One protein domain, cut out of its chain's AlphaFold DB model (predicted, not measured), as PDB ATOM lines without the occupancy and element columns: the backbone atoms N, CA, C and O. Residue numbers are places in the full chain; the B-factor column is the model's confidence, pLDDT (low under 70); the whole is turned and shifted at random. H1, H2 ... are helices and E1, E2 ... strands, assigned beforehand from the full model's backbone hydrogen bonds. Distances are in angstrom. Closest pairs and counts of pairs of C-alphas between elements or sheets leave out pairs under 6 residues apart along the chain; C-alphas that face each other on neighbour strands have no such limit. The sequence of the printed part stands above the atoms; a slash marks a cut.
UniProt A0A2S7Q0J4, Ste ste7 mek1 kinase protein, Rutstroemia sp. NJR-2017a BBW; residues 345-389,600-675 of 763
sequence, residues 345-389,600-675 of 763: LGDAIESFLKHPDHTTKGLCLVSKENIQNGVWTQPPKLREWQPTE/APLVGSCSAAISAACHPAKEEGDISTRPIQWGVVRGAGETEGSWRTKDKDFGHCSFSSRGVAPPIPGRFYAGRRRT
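AT A GLANCE: This is residues 345 to 389 and 600 to 675 of the 763 residues of the protein "Ste ste7 mek1 kinase protein" of Rutstroemia sp. NJR-2017a BBW (UniProt A0A2S7Q0J4). Little regular structure is here: a compact body mostly of loops, with three short helices in a row, H1, H3, H2, and a two-stranded antiparallel hairpin, E1 and E2, at the end of H3. The 121 printed residues run H1 H2 H3 E1 E2, class mixed, with only 32 in named elements. The radius of gyration of the C-alphas is 13.6 A; they span 35 by 32 by 28 A.

IN THESE COORDINATES: Find C-alpha 345 at (-8.235, -1.312, 26.352); H1 runs from there to 354, 14.2 A. Then come H2, residues 368 to 372, H3, 607 to 613, E1, 627 to 632, 15.9 A, and E2, 653 to 656, ending at (-19.349, -9.225, 17.836).

HOW THE PARTS SIT: H1 and H3 touch, closest at C-alphas 352 and 611, 5.7 A. H2 and H3 only just touch, with 3 pairs of C-alphas within 8 A, closest 368 and 609, 6.1 A. Across E1 and E2, N 629 and O 656 are within hydrogen-bond range, 2.9 A. Every O i to N i+4 pair is in range in H1 and H2, 2 of 3 in H3.

THE WHOLE: Residues 390 to 599 are not printed; C-alphas 389 and 600 are 10.2 A apart. The links printed whole are long. Confidence is under 70 in 33 residues, among them 634 to 650.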
ATOM      1  N   LEU A 345      -7.987  -0.196  27.268       86.81
ATOM      2  CA  LEU A 345      -8.235  -1.312  26.352       86.81
ATOM      3  C   LEU A 345      -9.542  -1.122  25.560       86.81
ATOM      4  O   LEU A 345      -9.600  -1.506  24.396       86.81
ATOM      5  N   GLY A 346     -10.566  -0.497  26.153       86.44
ATOM      6  CA  GLY A 346     -11.807  -0.183  25.450       86.44
ATOM      7  C   GLY A 346     -11.626   0.867  24.356       86.44
ATOM      8  O   GLY A 346     -12.134   0.644  23.263       86.44
ATOM      9  N   ASP A 347     -10.860   1.938  24.597       86.44
ATOM     10  CA  ASP A 347     -10.558   2.961  23.573       86.44
ATOM     11  C   ASP A 347      -9.889   2.319  22.343       86.44
ATOM     12  O   ASP A 347     -10.215   2.629  21.196       86.44
ATOM     13  N   ALA A 348      -8.974   1.373  22.577       88.75
ATOM     14  CA  ALA A 348      -8.310   0.631  21.511       88.75
ATOM     15  C   ALA A 348      -9.245  -0.350  20.792       88.75
ATOM     16  O   ALA A 348      -9.246  -0.378  19.562       88.75
ATOM     17  N   ILE A 349     -10.060  -1.128  21.518       90.06
ATOM     18  CA  ILE A 349     -11.046  -2.029  20.899       90.06
ATOM     19  C   ILE A 349     -12.057  -1.220  20.074       90.06
ATOM     20  O   ILE A 349     -12.329  -1.591  18.939       90.06
ATOM     21  N   GLU A 350     -12.562  -0.093  20.581       89.75
ATOM     22  CA  GLU A 350     -13.424   0.824  19.828       89.75
ATOM     23  C   GLU A 350     -12.734   1.342  18.560       89.75
ATOM     24  O   GLU A 350     -13.308   1.254  17.474       89.75
ATOM     25  N   SER A 351     -11.495   1.830  18.672       89.38
ATOM     26  CA  SER A 351     -10.741   2.335  17.521       89.38
ATOM     27  C   SER A 351     -10.532   1.258  16.452       89.38
ATOM     28  O   SER A 351     -10.738   1.521  15.265       89.38
ATOM     29  N   PHE A 352     -10.164   0.036  16.843       90.94
ATOM     30  CA  PHE A 352      -9.991  -1.073  15.904       90.94
ATOM     31  C   PHE A 352     -11.322  -1.621  15.368       90.94
ATOM     32  O   PHE A 352     -11.344  -2.103  14.244       90.94
ATOM     33  N   LEU A 353     -12.437  -1.516  16.097       89.38
ATOM     34  CA  LEU A 353     -13.762  -1.892  15.583       89.38
ATOM     35  C   LEU A 353     -14.302  -0.876  14.566       89.38
ATOM     36  O   LEU A 353     -14.855  -1.283  13.546       89.38
ATOM     37  N   LYS A 354     -14.104   0.427  14.806       86.94
ATOM     38  CA  LYS A 354     -14.466   1.497  13.857       86.94
ATOM     39  C   LYS A 354     -13.565   1.503  12.622       86.94
ATOM     40  O   LYS A 354     -14.048   1.700  11.508       86.94
ATOM     41  N   HIS A 355     -12.271   1.236  12.803       85.88
ATOM     42  CA  HIS A 355     -11.282   1.177  11.724       85.88
ATOM     43  C   HIS A 355     -10.413  -0.097  11.830       85.88
ATOM     44  O   HIS A 355      -9.303  -0.034  12.379       85.88
ATOM     45  N   PRO A 356     -10.885  -1.250  11.306       85.94
ATOM     46  CA  PRO A 356     -10.165  -2.527  11.365       85.94
ATOM     47  C   PRO A 356      -8.839  -2.504  10.600       85.94
ATOM     48  O   PRO A 356      -8.803  -2.461   9.366       85.94
ATOM     49  N   ASP A 357      -7.733  -2.556  11.340       86.25
ATOM     50  CA  ASP A 357      -6.375  -2.488  10.798       86.25
ATOM     51  C   ASP A 357      -6.063  -3.709   9.913       86.25
ATOM     52  O   ASP A 357      -6.254  -4.868  10.282       86.25
ATOM     53  N   HIS A 358      -5.611  -3.438   8.691       82.56
ATOM     54  CA  HIS A 358      -5.469  -4.449   7.648       82.56
ATOM     55  C   HIS A 358      -4.244  -5.361   7.831       82.56
ATOM     56  O   HIS A 358      -4.207  -6.431   7.223       82.56
ATOM     57  N   THR A 359      -3.269  -4.982   8.661       84.31
ATOM     58  CA  THR A 359      -1.989  -5.695   8.839       84.31
ATOM     59  C   THR A 359      -2.088  -6.916   9.760       84.31
ATOM     60  O   THR A 359      -1.277  -7.836   9.659       84.31
ATOM     61  N   THR A 360      -3.086  -6.954  10.646       85.44
ATOM     62  CA  THR A 360      -3.357  -8.060  11.590       85.44
ATOM     63  C   THR A 360      -4.422  -9.031  11.078       85.44
ATOM     64  O   THR A 360      -4.702 -10.074  11.677       85.44
ATOM     65  N   LYS A 361      -5.026  -8.692   9.939       78.19
ATOM     66  CA  LYS A 361      -6.148  -9.384   9.320       78.19
ATOM     67  C   LYS A 361      -5.812 -10.837   9.002       78.19
ATOM     68  O   LYS A 361      -4.970 -11.139   8.162       78.19
ATOM     69  N   GLY A 362      -6.538 -11.740   9.652       72.25
ATOM     70  CA  GLY A 362      -6.358 -13.185   9.525       72.25
ATOM     71  C   GLY A 362      -5.694 -13.847  10.731       72.25
ATOM     72  O   GLY A 362      -5.789 -15.063  10.855       72.25
ATOM     73  N   LEU A 363      -5.111 -13.072  11.650       81.19
ATOM     74  CA  LEU A 363      -4.399 -13.564  12.836       81.19
ATOM     75  C   LEU A 363      -5.306 -13.679  14.080       81.19
ATOM     76  O   LEU A 363      -4.856 -13.471  15.202       81.19
ATOM     77  N   CYS A 364      -6.586 -14.022  13.914       81.38
ATOM     78  CA  CYS A 364      -7.607 -13.955  14.973       81.38
ATOM     79  C   CYS A 364      -7.417 -14.911  16.175       81.38
ATOM     80  O   CYS A 364      -8.153 -14.808  17.156       81.38
ATOM     81  N   LEU A 365      -6.418 -15.802  16.128       83.38
ATOM     82  CA  LEU A 365      -5.963 -16.651  17.241       83.38
ATOM     83  C   LEU A 365      -4.557 -16.274  17.763       83.38
ATOM     84  O   LEU A 365      -3.845 -17.115  18.324       83.38
ATOM     85  N   VAL A 366      -4.089 -15.050  17.519       85.69
ATOM     86  CA  VAL A 366      -2.776 -14.592  17.990       85.69
ATOM     87  C   VAL A 366      -2.851 -14.108  19.443       85.69
ATOM     88  O   VAL A 366      -3.823 -13.492  19.868       85.69
ATOM     89  N   SER A 367      -1.808 -14.394  20.219       85.75
ATOM     90  CA  SER A 367      -1.619 -13.887  21.586       85.75
ATOM     91  C   SER A 367      -0.398 -12.970  21.640       85.75
ATOM     92  O   SER A 367       0.419 -12.973  20.715       85.75
ATOM     93  N   LYS A 368      -0.223 -12.234  22.744       85.31
ATOM     94  CA  LYS A 368       0.957 -11.381  22.985       85.31
ATOM     95  C   LYS A 368       2.280 -12.131  22.772       85.31
ATOM     96  O   LYS A 368       3.159 -11.652  22.067       85.31
ATOM     97  N   GLU A 369       2.356 -13.348  23.302       81.69
ATOM     98  CA  GLU A 369       3.479 -14.285  23.169       81.69
ATOM     99  C   GLU A 369       3.746 -14.686  21.705       81.69
ATOM    100  O   GLU A 369       4.886 -14.677  21.255       81.69
ATOM    101  N   ASN A 370       2.699 -14.948  20.913       82.50
ATOM    102  CA  ASN A 370       2.855 -15.254  19.487       82.50
ATOM    103  C   ASN A 370       3.362 -14.037  18.683       82.50
ATOM    104  O   ASN A 370       4.184 -14.204  17.784       82.50
ATOM    105  N   ILE A 371       2.920 -12.814  19.012       84.38
ATOM    106  CA  ILE A 371       3.470 -11.585  18.410       84.38
ATOM    107  C   ILE A 371       4.946 -11.404  18.801       84.38
ATOM    108  O   ILE A 371       5.772 -11.099  17.943       84.38
ATOM    109  N   GLN A 372       5.297 -11.625  20.073       82.75
ATOM    110  CA  GLN A 372       6.682 -11.556  20.560       82.75
ATOM    111  C   GLN A 372       7.599 -12.580  19.875       82.75
ATOM    112  O   GLN A 372       8.733 -12.245  19.551       82.75
ATOM    113  N   ASN A 373       7.081 -13.771  19.568       81.50
ATOM    114  CA  ASN A 373       7.785 -14.829  18.835       81.50
ATOM    115  C   ASN A 373       7.757 -14.637  17.301       81.50
ATOM    116  O   ASN A 373       8.048 -15.568  16.552       81.50
ATOM    117  N   GLY A 374       7.385 -13.450  16.805       78.50
ATOM    118  CA  GLY A 374       7.494 -13.087  15.389       78.50
ATOM    119  C   GLY A 374       6.422 -13.667  14.457       78.50
ATOM    120  O   GLY A 374       6.547 -13.524  13.245       78.50
ATOM    121  N   VAL A 375       5.339 -14.272  14.961       79.12
ATOM    122  CA  VAL A 375       4.296 -14.900  14.109       79.12
ATOM    123  C   VAL A 375       3.657 -13.908  13.119       79.12
ATOM    124  O   VAL A 375       3.217 -14.305  12.046       79.12
ATOM    125  N   TRP A 376       3.656 -12.610  13.437       80.75
ATOM    126  CA  TRP A 376       3.139 -11.533  12.580       80.75
ATOM    127  C   TRP A 376       4.075 -11.139  11.420       80.75
ATOM    128  O   TRP A 376       3.621 -10.607  10.402       80.75
ATOM    129  N   THR A 377       5.385 -11.396  11.527       77.00
ATOM    130  CA  THR A 377       6.322 -11.090  10.429       77.00
ATOM    131  C   THR A 377       6.162 -12.075   9.272       77.00
ATOM    132  O   THR A 377       6.275 -11.668   8.114       77.00
ATOM    133  N   GLN A 378       5.798 -13.321   9.585       71.00
ATOM    134  CA  GLN A 378       5.513 -14.409   8.647       71.00
ATOM    135  C   GLN A 378       4.180 -14.207   7.888       71.00
ATOM    136  O   GLN A 378       3.300 -13.481   8.358       71.00
ATOM    137  N   PRO A 379       3.986 -14.847   6.715       60.75
ATOM    138  CA  PRO A 379       2.685 -14.865   6.047       60.75
ATOM    139  C   PRO A 379       1.628 -15.589   6.908       60.75
ATOM    140  O   PRO A 379       1.948 -16.610   7.525       60.75
ATOM    141  N   PRO A 380       0.365 -15.117   6.941       63.28
ATOM    142  CA  PRO A 380      -0.674 -15.694   7.790       63.28
ATOM    143  C   PRO A 380      -1.017 -17.125   7.355       63.28
ATOM    144  O   PRO A 380      -1.621 -17.350   6.302       63.28
ATOM    145  N   LYS A 381      -0.627 -18.092   8.190       63.34
ATOM    146  CA  LYS A 381      -0.967 -19.515   8.061       63.34
ATOM    147  C   LYS A 381      -2.291 -19.809   8.770       63.34
ATOM    148  O   LYS A 381      -2.610 -19.186   9.780       63.34
ATOM    149  N   LEU A 382      -3.033 -20.788   8.255       63.62
ATOM    150  CA  LEU A 382      -4.187 -21.368   8.945       63.62
ATOM    151  C   LEU A 382      -3.734 -21.959  10.284       63.62
ATOM    152  O   LEU A 382      -2.794 -22.753  10.310       63.62
ATOM    153  N   ARG A 383      -4.390 -21.579  11.386       70.00
ATOM    154  CA  ARG A 383      -4.073 -22.089  12.724       70.00
ATOM    155  C   ARG A 383      -5.198 -22.981  13.230       70.00
ATOM    156  O   ARG A 383      -6.345 -22.546  13.303       70.00
ATOM    157  N   GLU A 384      -4.859 -24.211  13.586       76.81
ATOM    158  CA  GLU A 384      -5.748 -25.107  14.323       76.81
ATOM    159  C   GLU A 384      -5.993 -24.552  15.734       76.81
ATOM    160  O   GLU A 384      -5.058 -24.086  16.395       76.81
ATOM    161  N   TRP A 385      -7.237 -24.585  16.214       78.12
ATOM    162  CA  TRP A 385      -7.519 -24.309  17.618       78.12
ATOM    163  C   TRP A 385      -7.238 -25.542  18.473       78.12
ATOM    164  O   TRP A 385      -7.927 -26.556  18.360       78.12
ATOM    165  N   GLN A 386      -6.280 -25.419  19.388       75.25
ATOM    166  CA  GLN A 386      -6.039 -26.396  20.444       75.25
ATOM    167  C   GLN A 386      -6.227 -25.709  21.805       75.25
ATOM    168  O   GLN A 386      -5.670 -24.624  22.013       75.25
ATOM    169  N   PRO A 387      -7.023 -26.287  22.728       68.06
ATOM    170  CA  PRO A 387      -7.224 -25.711  24.053       68.06
ATOM    171  C   PRO A 387      -5.886 -25.686  24.794       68.06
ATOM    172  O   PRO A 387      -5.288 -26.723  25.066       68.06
ATOM    173  N   THR A 388      -5.392 -24.483  25.076       67.69
ATOM    174  CA  THR A 388      -4.122 -24.287  25.786       67.69
ATOM    175  C   THR A 388      -4.364 -24.378  27.293       67.69
ATOM    176  O   THR A 388      -5.431 -23.986  27.764       67.69
ATOM    177  N   GLU A 389      -3.383 -24.846  28.071       68.56
ATOM    178  CA  GLU A 389      -3.487 -24.784  29.532       68.56
ATOM    179  C   GLU A 389      -3.747 -23.350  30.022       68.56
ATOM    180  O   GLU A 389      -3.210 -22.372  29.489       68.56
ATOM    181  N   ALA A 600      -9.127 -18.572  25.936       80.44
ATOM    182  CA  ALA A 600      -8.961 -17.606  24.847       80.44
ATOM    183  C   ALA A 600      -7.536 -17.004  24.783       80.44
ATOM    184  O   ALA A 600      -6.868 -16.895  25.816       80.44
ATOM    185  N   PRO A 601      -7.058 -16.546  23.604       83.12
ATOM    186  CA  PRO A 601      -5.717 -15.978  23.465       83.12
ATOM    187  C   PRO A 601      -5.486 -14.800  24.419       83.12
ATOM    188  O   PRO A 601      -6.210 -13.804  24.377       83.12
ATOM    189  N   LEU A 602      -4.453 -14.883  25.265       83.75
ATOM    190  CA  LEU A 602      -4.094 -13.797  26.178       83.75
ATOM    191  C   LEU A 602      -3.362 -12.673  25.428       83.75
ATOM    192  O   LEU A 602      -2.209 -12.798  25.002       83.75
ATOM    193  N   VAL A 603      -4.071 -11.561  25.252       82.06
ATOM    194  CA  VAL A 603      -3.638 -10.389  24.477       82.06
ATOM    195  C   VAL A 603      -3.019  -9.302  25.362       82.06
ATOM    196  O   VAL A 603      -1.976  -8.735  25.022       82.06
ATOM    197  N   GLY A 604      -3.617  -9.037  26.528       83.44
ATOM    198  CA  GLY A 604      -3.139  -8.030  27.477       83.44
ATOM    199  C   GLY A 604      -2.981  -6.647  26.835       83.44
ATOM    200  O   GLY A 604      -3.909  -6.123  26.234       83.44
ATOM    201  N   SER A 605      -1.787  -6.064  26.956       85.88
ATOM    202  CA  SER A 605      -1.451  -4.723  26.458       85.88
ATOM    203  C   SER A 605      -1.070  -4.642  24.968       85.88
ATOM    204  O   SER A 605      -0.763  -3.555  24.493       85.88
ATOM    205  N   CYS A 606      -1.009  -5.752  24.225       87.44
ATOM    206  CA  CYS A 606      -0.353  -5.792  22.909       87.44
ATOM    207  C   CYS A 606      -1.239  -5.260  21.764       87.44
ATOM    208  O   CYS A 606      -2.127  -5.979  21.303       87.44
ATOM    209  N   SER A 607      -0.944  -4.065  21.233       90.81
ATOM    210  CA  SER A 607      -1.740  -3.391  20.185       90.81
ATOM    211  C   SER A 607      -2.114  -4.286  18.993       90.81
ATOM    212  O   SER A 607      -3.285  -4.376  18.624       90.81
ATOM    213  N   ALA A 608      -1.144  -5.015  18.439       87.56
ATOM    214  CA  ALA A 608      -1.336  -5.895  17.286       87.56
ATOM    215  C   ALA A 608      -2.259  -7.093  17.577       87.56
ATOM    216  O   ALA A 608      -3.044  -7.501  16.723       87.56
ATOM    217  N   ALA A 609      -2.207  -7.640  18.795       88.94
ATOM    218  CA  ALA A 609      -3.037  -8.777  19.184       88.94
ATOM    219  C   ALA A 609      -4.458  -8.342  19.604       88.94
ATOM    220  O   ALA A 609      -5.398  -9.110  19.417       88.94
ATOM    221  N   ILE A 610      -4.636  -7.098  20.078       90.88
ATOM    222  CA  ILE A 610      -5.964  -6.472  20.233       90.88
ATOM    223  C   ILE A 610      -6.587  -6.284  18.842       90.88
ATOM    224  O   ILE A 610      -7.671  -6.798  18.578       90.88
ATOM    225  N   SER A 611      -5.861  -5.626  17.930       91.25
ATOM    226  CA  SER A 611      -6.283  -5.385  16.543       91.25
ATOM    227  C   SER A 611      -6.694  -6.672  15.813       91.25
ATOM    228  O   SER A 611      -7.760  -6.719  15.198       91.25
ATOM    229  N   ALA A 612      -5.923  -7.757  15.952       87.69
ATOM    230  CA  ALA A 612      -6.211  -9.048  15.319       87.69
ATOM    231  C   ALA A 612      -7.574  -9.668  15.705       87.69
ATOM    232  O   ALA A 612      -8.125 -10.462  14.939       87.69
ATOM    233  N   ALA A 613      -8.128  -9.305  16.867       89.25
ATOM    234  CA  ALA A 613      -9.440  -9.747  17.345       89.25
ATOM    235  C   ALA A 613     -10.598  -8.801  16.959       89.25
ATOM    236  O   ALA A 613     -11.763  -9.150  17.148       89.25
ATOM    237  N   CYS A 614     -10.301  -7.618  16.419       90.25
ATOM    238  CA  CYS A 614     -11.268  -6.579  16.052       90.25
ATOM    239  C   CYS A 614     -11.594  -6.605  14.548       90.25
ATOM    240  O   CYS A 614     -11.558  -5.582  13.870       90.25
ATOM    241  N   HIS A 615     -11.927  -7.785  14.015       86.38
ATOM    242  CA  HIS A 615     -12.289  -7.989  12.603       86.38
ATOM    243  C   HIS A 615     -13.724  -8.536  12.480       86.38
ATOM    244  O   HIS A 615     -13.893  -9.713  12.139       86.38
ATOM    245  N   PRO A 616     -14.761  -7.726  12.786       82.06
ATOM    246  CA  PRO A 616     -16.155  -8.166  12.779       82.06
ATOM    247  C   PRO A 616     -16.660  -8.495  11.366       82.06
ATOM    248  O   PRO A 616     -16.060  -8.126  10.350       82.06
ATOM    249  N   ALA A 617     -17.795  -9.191  11.288       75.06
ATOM    250  CA  ALA A 617     -18.458  -9.442  10.014       75.06
ATOM    251  C   ALA A 617     -18.989  -8.125   9.412       75.06
ATOM    252  O   ALA A 617     -19.563  -7.294  10.116       75.06
ATOM    253  N   LYS A 618     -18.847  -7.955   8.087       68.00
ATOM    254  CA  LYS A 618     -19.279  -6.745   7.349       68.00
ATOM    255  C   LYS A 618     -20.757  -6.369   7.559       68.00
ATOM    256  O   LYS A 618     -21.132  -5.228   7.332       68.00
ATOM    257  N   GLU A 619     -21.577  -7.335   7.958       67.62
ATOM    258  CA  GLU A 619     -23.030  -7.245   8.126       67.62
ATOM    259  C   GLU A 619     -23.470  -6.703   9.503       67.62
ATOM    260  O   GLU A 619     -24.665  -6.715   9.805       67.62
ATOM    261  N   GLU A 620     -22.538  -6.306  10.383       69.19
ATOM    262  CA  GLU A 620     -22.861  -5.890  11.766       69.19
ATOM    263  C   GLU A 620     -22.814  -4.373  12.004       69.19
ATOM    264  O   GLU A 620     -23.372  -3.903  12.994       69.19
ATOM    265  N   GLY A 621     -22.229  -3.603  11.077       73.44
ATOM    266  CA  GLY A 621     -22.081  -2.148  11.201       73.44
ATOM    267  C   GLY A 621     -21.131  -1.738  12.333       73.44
ATOM    268  O   GLY A 621     -20.240  -2.499  12.713       73.44
ATOM    269  N   ASP A 622     -21.316  -0.532  12.883       81.31
ATOM    270  CA  ASP A 622     -20.591  -0.116  14.087       81.31
ATOM    271  C   ASP A 622     -21.188  -0.787  15.336       81.31
ATOM    272  O   ASP A 622     -22.259  -0.421  15.827       81.31
ATOM    273  N   ILE A 623     -20.467  -1.782  15.855       87.00
ATOM    274  CA  ILE A 623     -20.808  -2.503  17.087       87.00
ATOM    275  C   ILE A 623     -20.160  -1.907  18.348       87.00
ATOM    276  O   ILE A 623     -20.465  -2.359  19.450       87.00
ATOM    277  N   SER A 624     -19.281  -0.904  18.228       85.25
ATOM    278  CA  SER A 624     -18.452  -0.397  19.341       85.25
ATOM    279  C   SER A 624     -19.248   0.235  20.490       85.25
ATOM    280  O   SER A 624     -18.809   0.212  21.641       85.25
ATOM    281  N   THR A 625     -20.436   0.768  20.191       85.62
ATOM    282  CA  THR A 625     -21.341   1.429  21.149       85.62
ATOM    283  C   THR A 625     -22.253   0.459  21.910       85.62
ATOM    284  O   THR A 625     -23.018   0.882  22.783       85.62
ATOM    285  N   ARG A 626     -22.200  -0.841  21.586       86.38
ATOM    286  CA  ARG A 626     -23.070  -1.902  22.119       86.38
ATOM    287  C   ARG A 626     -22.293  -2.860  23.038       86.38
ATOM    288  O   ARG A 626     -21.062  -2.869  23.029       86.38
ATOM    289  N   PRO A 627     -22.981  -3.697  23.835       87.31
ATOM    290  CA  PRO A 627     -22.367  -4.856  24.468       87.31
ATOM    291  C   PRO A 627     -21.799  -5.810  23.412       87.31
ATOM    292  O   PRO A 627     -22.487  -6.151  22.449       87.31
ATOM    293  N   ILE A 628     -20.556  -6.243  23.611       90.44
ATOM    294  CA  ILE A 628     -19.846  -7.165  22.721       90.44
ATOM    295  C   ILE A 628     -19.324  -8.381  23.484       90.44
ATOM    296  O   ILE A 628     -19.124  -8.343  24.703       90.44
ATOM    297  N   GLN A 629     -19.070  -9.459  22.752       90.31
ATOM    298  CA  GLN A 629     -18.416 -10.663  23.249       90.31
ATOM    299  C   GLN A 629     -17.395 -11.172  22.222       90.31
ATOM    300  O   GLN A 629     -17.606 -11.028  21.018       90.31
ATOM    301  N   TRP A 630     -16.289 -11.760  22.687       89.88
ATOM    302  CA  TRP A 630     -15.292 -12.402  21.827       89.88
ATOM    303  C   TRP A 630     -15.601 -13.893  21.641       89.88
ATOM    304  O   TRP A 630     -15.863 -14.610  22.610       89.88
ATOM    305  N   GLY A 631     -15.538 -14.371  20.400       85.88
ATOM    306  CA  GLY A 631     -15.692 -15.787  20.071       85.88
ATOM    307  C   GLY A 631     -15.759 -16.034  18.567       85.88
ATOM    308  O   GLY A 631     -15.340 -15.197  17.771       85.88
ATOM    309  N   VAL A 632     -16.284 -17.193  18.170       83.38
ATOM    310  CA  VAL A 632     -16.553 -17.527  16.762       83.38
ATOM    311  C   VAL A 632     -17.727 -16.691  16.250       83.38
ATOM    312  O   VAL A 632     -18.789 -16.678  16.877       83.38
ATOM    313  N   VAL A 633     -17.537 -16.025  15.108       77.50
ATOM    314  CA  VAL A 633     -18.523 -15.140  14.457       77.50
ATOM    315  C   VAL A 633     -18.974 -15.749  13.122       77.50
ATOM    316  O   VAL A 633     -18.224 -16.498  12.495       77.50
ATOM    317  N   ARG A 634     -20.207 -15.449  12.691       67.56
ATOM    318  CA  ARG A 634     -20.797 -15.971  11.442       67.56
ATOM    319  C   ARG A 634     -20.001 -15.540  10.208       67.56
ATOM    320  O   ARG A 634     -19.603 -14.380  10.092       67.56
ATOM    321  N   GLY A 635     -19.825 -16.457   9.263       54.47
ATOM    322  CA  GLY A 635     -19.413 -16.127   7.905       54.47
ATOM    323  C   GLY A 635     -20.571 -15.540   7.094       54.47
ATOM    324  O   GLY A 635     -21.733 -15.887   7.303       54.47
ATOM    325  N   ALA A 636     -20.247 -14.680   6.127       34.78
ATOM    326  CA  ALA A 636     -21.237 -14.158   5.190       34.78
ATOM    327  C   ALA A 636     -21.875 -15.303   4.377       34.78
ATOM    328  O   ALA A 636     -21.165 -16.131   3.782       34.78
ATOM    329  N   GLY A 637     -23.211 -15.337   4.361       39.34
ATOM    330  CA  GLY A 637     -24.008 -16.384   3.713       39.34
ATOM    331  C   GLY A 637     -24.135 -17.695   4.502       39.34
ATOM    332  O   GLY A 637     -24.205 -18.756   3.886       39.34
ATOM    333  N   GLU A 638     -24.137 -17.659   5.840       46.59
ATOM    334  CA  GLU A 638     -24.368 -18.843   6.684       46.59
ATOM    335  C   GLU A 638     -25.734 -18.821   7.386       46.59
ATOM    336  O   GLU A 638     -26.069 -17.880   8.106       46.59
ATOM    337  N   THR A 639     -26.507 -19.900   7.221       38.62
ATOM    338  CA  THR A 639     -27.793 -20.107   7.906       38.62
ATOM    339  C   THR A 639     -27.620 -20.279   9.415       38.62
ATOM    340  O   THR A 639     -26.563 -20.696   9.912       38.62
ATOM    341  N   GLU A 640     -28.674 -19.945  10.161       40.84
ATOM    342  CA  GLU A 640     -28.609 -19.837  11.613       40.84
ATOM    343  C   GLU A 640     -28.349 -21.193  12.287       40.84
ATOM    344  O   GLU A 640     -29.175 -22.096  12.279       40.84
ATOM    345  N   GLY A 641     -27.150 -21.327  12.862       47.38
ATOM    346  CA  GLY A 641     -26.691 -22.523  13.571       47.38
ATOM    347  C   GLY A 641     -25.546 -23.267  12.880       47.38
ATOM    348  O   GLY A 641     -24.699 -23.810  13.581       47.38
ATOM    349  N   SER A 642     -25.428 -23.215  11.546       46.84
ATOM    350  CA  SER A 642     -24.433 -24.015  10.790       46.84
ATOM    351  C   SER A 642     -22.964 -23.702  11.119       46.84
ATOM    352  O   SER A 642     -22.076 -24.516  10.906       46.84
ATOM    353  N   TRP A 643     -22.694 -22.524  11.677       51.22
ATOM    354  CA  TRP A 643     -21.373 -22.106  12.148       51.22
ATOM    355  C   TRP A 643     -20.947 -22.804  13.458       51.22
ATOM    356  O   TRP A 643     -19.751 -22.839  13.761       51.22
ATOM    357  N   ARG A 644     -21.900 -23.379  14.215       50.72
ATOM    358  CA  ARG A 644     -21.685 -24.092  15.491       50.72
ATOM    359  C   ARG A 644     -21.291 -25.564  15.327       50.72
ATOM    360  O   ARG A 644     -20.793 -26.143  16.286       50.72
ATOM    361  N   THR A 645     -21.547 -26.178  14.172       50.03
ATOM    362  CA  THR A 645     -21.256 -27.601  13.950       50.03
ATOM    363  C   THR A 645     -19.801 -27.819  13.514       50.03
ATOM    364  O   THR A 645     -19.025 -26.868  13.357       50.03
ATOM    365  N   LYS A 646     -19.395 -29.087  13.377       50.56
ATOM    366  CA  LYS A 646     -18.011 -29.473  13.053       50.56
ATOM    367  C   LYS A 646     -17.749 -29.544  11.539       50.56
ATOM    368  O   LYS A 646     -16.606 -29.698  11.127       50.56
ATOM    369  N   ASP A 647     -18.787 -29.372  10.724       42.84
ATOM    370  CA  ASP A 647     -18.862 -29.836   9.327       42.84
ATOM    371  C   ASP A 647     -18.305 -28.831   8.298       42.84
ATOM    372  O   ASP A 647     -18.626 -28.884   7.111       42.84
ATOM    373  N   LYS A 648     -17.495 -27.868   8.756       52.38
ATOM    374  CA  LYS A 648     -16.817 -26.869   7.918       52.38
ATOM    375  C   LYS A 648     -15.403 -26.632   8.434       52.38
ATOM    376  O   LYS A 648     -15.233 -26.104   9.535       52.38
ATOM    377  N   ASP A 649     -14.412 -26.930   7.600       54.78
ATOM    378  CA  ASP A 649     -12.970 -26.892   7.905       54.78
ATOM    379  C   ASP A 649     -12.501 -25.611   8.618       54.78
ATOM    380  O   ASP A 649     -11.608 -25.648   9.467       54.78
ATOM    381  N   PHE A 650     -13.115 -24.473   8.272       62.72
ATOM    382  CA  PHE A 650     -12.660 -23.138   8.650       62.72
ATOM    383  C   PHE A 650     -13.704 -22.344   9.446       62.72
ATOM    384  O   PHE A 650     -14.912 -22.451   9.214       62.72
ATOM    385  N   GLY A 651     -13.224 -21.505  10.363       70.38
ATOM    386  CA  GLY A 651     -13.995 -20.480  11.068       70.38
ATOM    387  C   GLY A 651     -13.214 -19.171  11.225       70.38
ATOM    388  O   GLY A 651     -12.052 -19.066  10.832       70.38
ATOM    389  N   HIS A 652     -13.841 -18.160  11.829       78.56
ATOM    390  CA  HIS A 652     -13.202 -16.882  12.162       78.56
ATOM    391  C   HIS A 652     -13.622 -16.423  13.562       78.56
ATOM    392  O   HIS A 652     -14.791 -16.557  13.932       78.56
ATOM    393  N   CYS A 653     -12.674 -15.889  14.333       84.12
ATOM    394  CA  CYS A 653     -12.921 -15.340  15.665       84.12
ATOM    395  C   CYS A 653     -12.811 -13.813  15.658       84.12
ATOM    396  O   CYS A 653     -11.917 -13.248  15.032       84.12
ATOM    397  N   SER A 654     -13.719 -13.141  16.360       88.06
ATOM    398  CA  SER A 654     -13.720 -11.687  16.528       88.06
ATOM    399  C   SER A 654     -14.592 -11.298  17.723       88.06
ATOM    400  O   SER A 654     -15.381 -12.101  18.226       88.06
ATOM    401  N   PHE A 655     -14.499 -10.041  18.145       89.62
ATOM    402  CA  PHE A 655     -15.618  -9.382  18.814       89.62
ATOM    403  C   PHE A 655     -16.843  -9.290  17.886       89.62
ATOM    404  O   PHE A 655     -16.699  -9.049  16.683       89.62
ATOM    405  N   SER A 656     -18.036  -9.452  18.459       86.56
ATOM    406  CA  SER A 656     -19.349  -9.225  17.836       86.56
ATOM    407  C   SER A 656     -20.352  -8.760  18.901       86.56
ATOM    408  O   SER A 656     -20.183  -9.077  20.080       86.56
ATOM    409  N   SER A 657     -21.406  -8.033  18.505       84.81
ATOM    410  CA  SER A 657     -22.570  -7.751  19.370       84.81
ATOM    411  C   SER A 657     -23.718  -8.761  19.192       84.81
ATOM    412  O   SER A 657     -24.804  -8.575  19.745       84.81
ATOM    413  N   ARG A 658     -23.528  -9.806  18.375       79.50
ATOM    414  CA  ARG A 658     -24.447 -10.946  18.230       79.50
ATOM    415  C   ARG A 658     -23.961 -12.122  19.094       79.50
ATOM    416  O   ARG A 658     -22.906 -12.063  19.717       79.50
ATOM    417  N   GLY A 659     -24.752 -13.193  19.186       73.25
ATOM    418  CA  GLY A 659     -24.371 -14.377  19.969       73.25
ATOM    419  C   GLY A 659     -23.207 -15.141  19.331       73.25
ATOM    420  O   GLY A 659     -23.375 -15.685  18.240       73.25
ATOM    421  N   VAL A 660     -22.072 -15.212  20.029       80.06
ATOM    422  CA  VAL A 660     -20.849 -15.936  19.626       80.06
ATOM    423  C   VAL A 660     -20.734 -17.299  20.317       80.06
ATOM    424  O   VAL A 660     -21.318 -17.527  21.375       80.06
ATOM    425  N   ALA A 661     -19.951 -18.210  19.741       79.00
ATOM    426  CA  ALA A 661     -19.638 -19.521  20.322       79.00
ATOM    427  C   ALA A 661     -18.167 -19.588  20.777       79.00
ATOM    428  O   ALA A 661     -17.337 -18.835  20.255       79.00
ATOM    429  N   PRO A 662     -17.807 -20.472  21.728       79.12
ATOM    430  CA  PRO A 662     -16.402 -20.798  21.968       79.12
ATOM    431  C   PRO A 662     -15.752 -21.429  20.716       79.12
ATOM    432  O   PRO A 662     -16.445 -22.086  19.935       79.12
ATOM    433  N   PRO A 663     -14.435 -21.248  20.506       80.38
ATOM    434  CA  PRO A 663     -13.697 -21.945  19.453       80.38
ATOM    435  C   PRO A 663     -13.653 -23.464  19.696       80.38
ATOM    436  O   PRO A 663     -13.585 -23.928  20.835       80.38
ATOM    437  N   ILE A 664     -13.709 -24.239  18.610       80.00
ATOM    438  CA  ILE A 664     -13.871 -25.700  18.616       80.00
ATOM    439  C   ILE A 664     -12.492 -26.371  18.469       80.00
ATOM    440  O   ILE A 664     -11.797 -26.073  17.495       80.00
ATOM    441  N   PRO A 665     -12.085 -27.286  19.373       78.75
ATOM    442  CA  PRO A 665     -10.846 -28.032  19.261       78.75
ATOM    443  C   PRO A 665     -10.702 -28.792  17.935       78.75
ATOM    444  O   PRO A 665     -11.636 -29.462  17.488       78.75
ATOM    445  N   GLY A 666      -9.527 -28.686  17.313       71.25
ATOM    446  CA  GLY A 666      -9.195 -29.317  16.031       71.25
ATOM    447  C   GLY A 666      -9.770 -28.619  14.791       71.25
ATOM    448  O   GLY A 666      -9.588 -29.118  13.684       71.25
ATOM    449  N   ARG A 667     -10.472 -27.484  14.933       74.94
ATOM    450  CA  ARG A 667     -10.971 -26.686  13.796       74.94
ATOM    451  C   ARG A 667      -9.981 -25.572  13.454       74.94
ATOM    452  O   ARG A 667      -9.388 -24.971  14.351       74.94
ATOM    453  N   PHE A 668      -9.802 -25.275  12.168       72.62
ATOM    454  CA  PHE A 668      -8.901 -24.211  11.726       72.62
ATOM    455  C   PHE A 668      -9.594 -22.848  11.746       72.62
ATOM    456  O   PHE A 668     -10.744 -22.709  11.325       72.62
ATOM    457  N   TYR A 669      -8.875 -21.814  12.176       73.88
ATOM    458  CA  TYR A 669      -9.365 -20.438  12.178       73.88
ATOM    459  C   TYR A 669      -8.409 -19.515  11.422       73.88
ATOM    460  O   TYR A 669      -7.205 -19.486  11.689       73.88
ATOM    461  N   ALA A 670      -8.963 -18.762  10.471       65.50
ATOM    462  CA  ALA A 670      -8.296 -17.660   9.782       65.50
ATOM    463  C   ALA A 670      -9.325 -16.732   9.123       65.50
ATOM    464  O   ALA A 670     -10.426 -17.130   8.741       65.50
ATOM    465  N   GLY A 671      -8.941 -15.471   8.944       52.25
ATOM    466  CA  GLY A 671      -9.791 -14.458   8.323       52.25
ATOM    467  C   GLY A 671      -9.916 -14.621   6.802       52.25
ATOM    468  O   GLY A 671      -8.919 -14.519   6.091       52.25
ATOM    469  N   ARG A 672     -11.171 -14.721   6.330       35.94
ATOM    470  CA  ARG A 672     -11.644 -14.831   4.926       35.94
ATOM    471  C   ARG A 672     -11.476 -16.224   4.290       35.94
ATOM    472  O   ARG A 672     -10.408 -16.821   4.331       35.94
ATOM    473  N   ARG A 673     -12.539 -16.680   3.598       37.91
ATOM    474  CA  ARG A 673     -12.537 -17.880   2.740       37.91
ATOM    475  C   ARG A 673     -11.317 -17.872   1.805       37.91
ATOM    476  O   ARG A 673     -11.234 -17.029   0.914       37.91
ATOM    477  N   ARG A 674     -10.445 -18.865   1.957       40.53
ATOM    478  CA  ARG A 674      -9.714 -19.479   0.844       40.53
ATOM    479  C   ARG A 674     -10.347 -20.857   0.652       40.53
ATOM    480  O   ARG A 674     -10.546 -21.558   1.642       40.53
ATOM    481  N   THR A 675     -10.753 -21.226  -0.558       37.75
ATOM    482  CA  THR A 675     -11.363 -22.546  -0.791       37.75
ATOM    483  C   THR A 675     -10.291 -23.629  -0.672       37.75
ATOM    484  O   THR A 675      -9.197 -23.474  -1.213       37.75
TER     485      THR A 675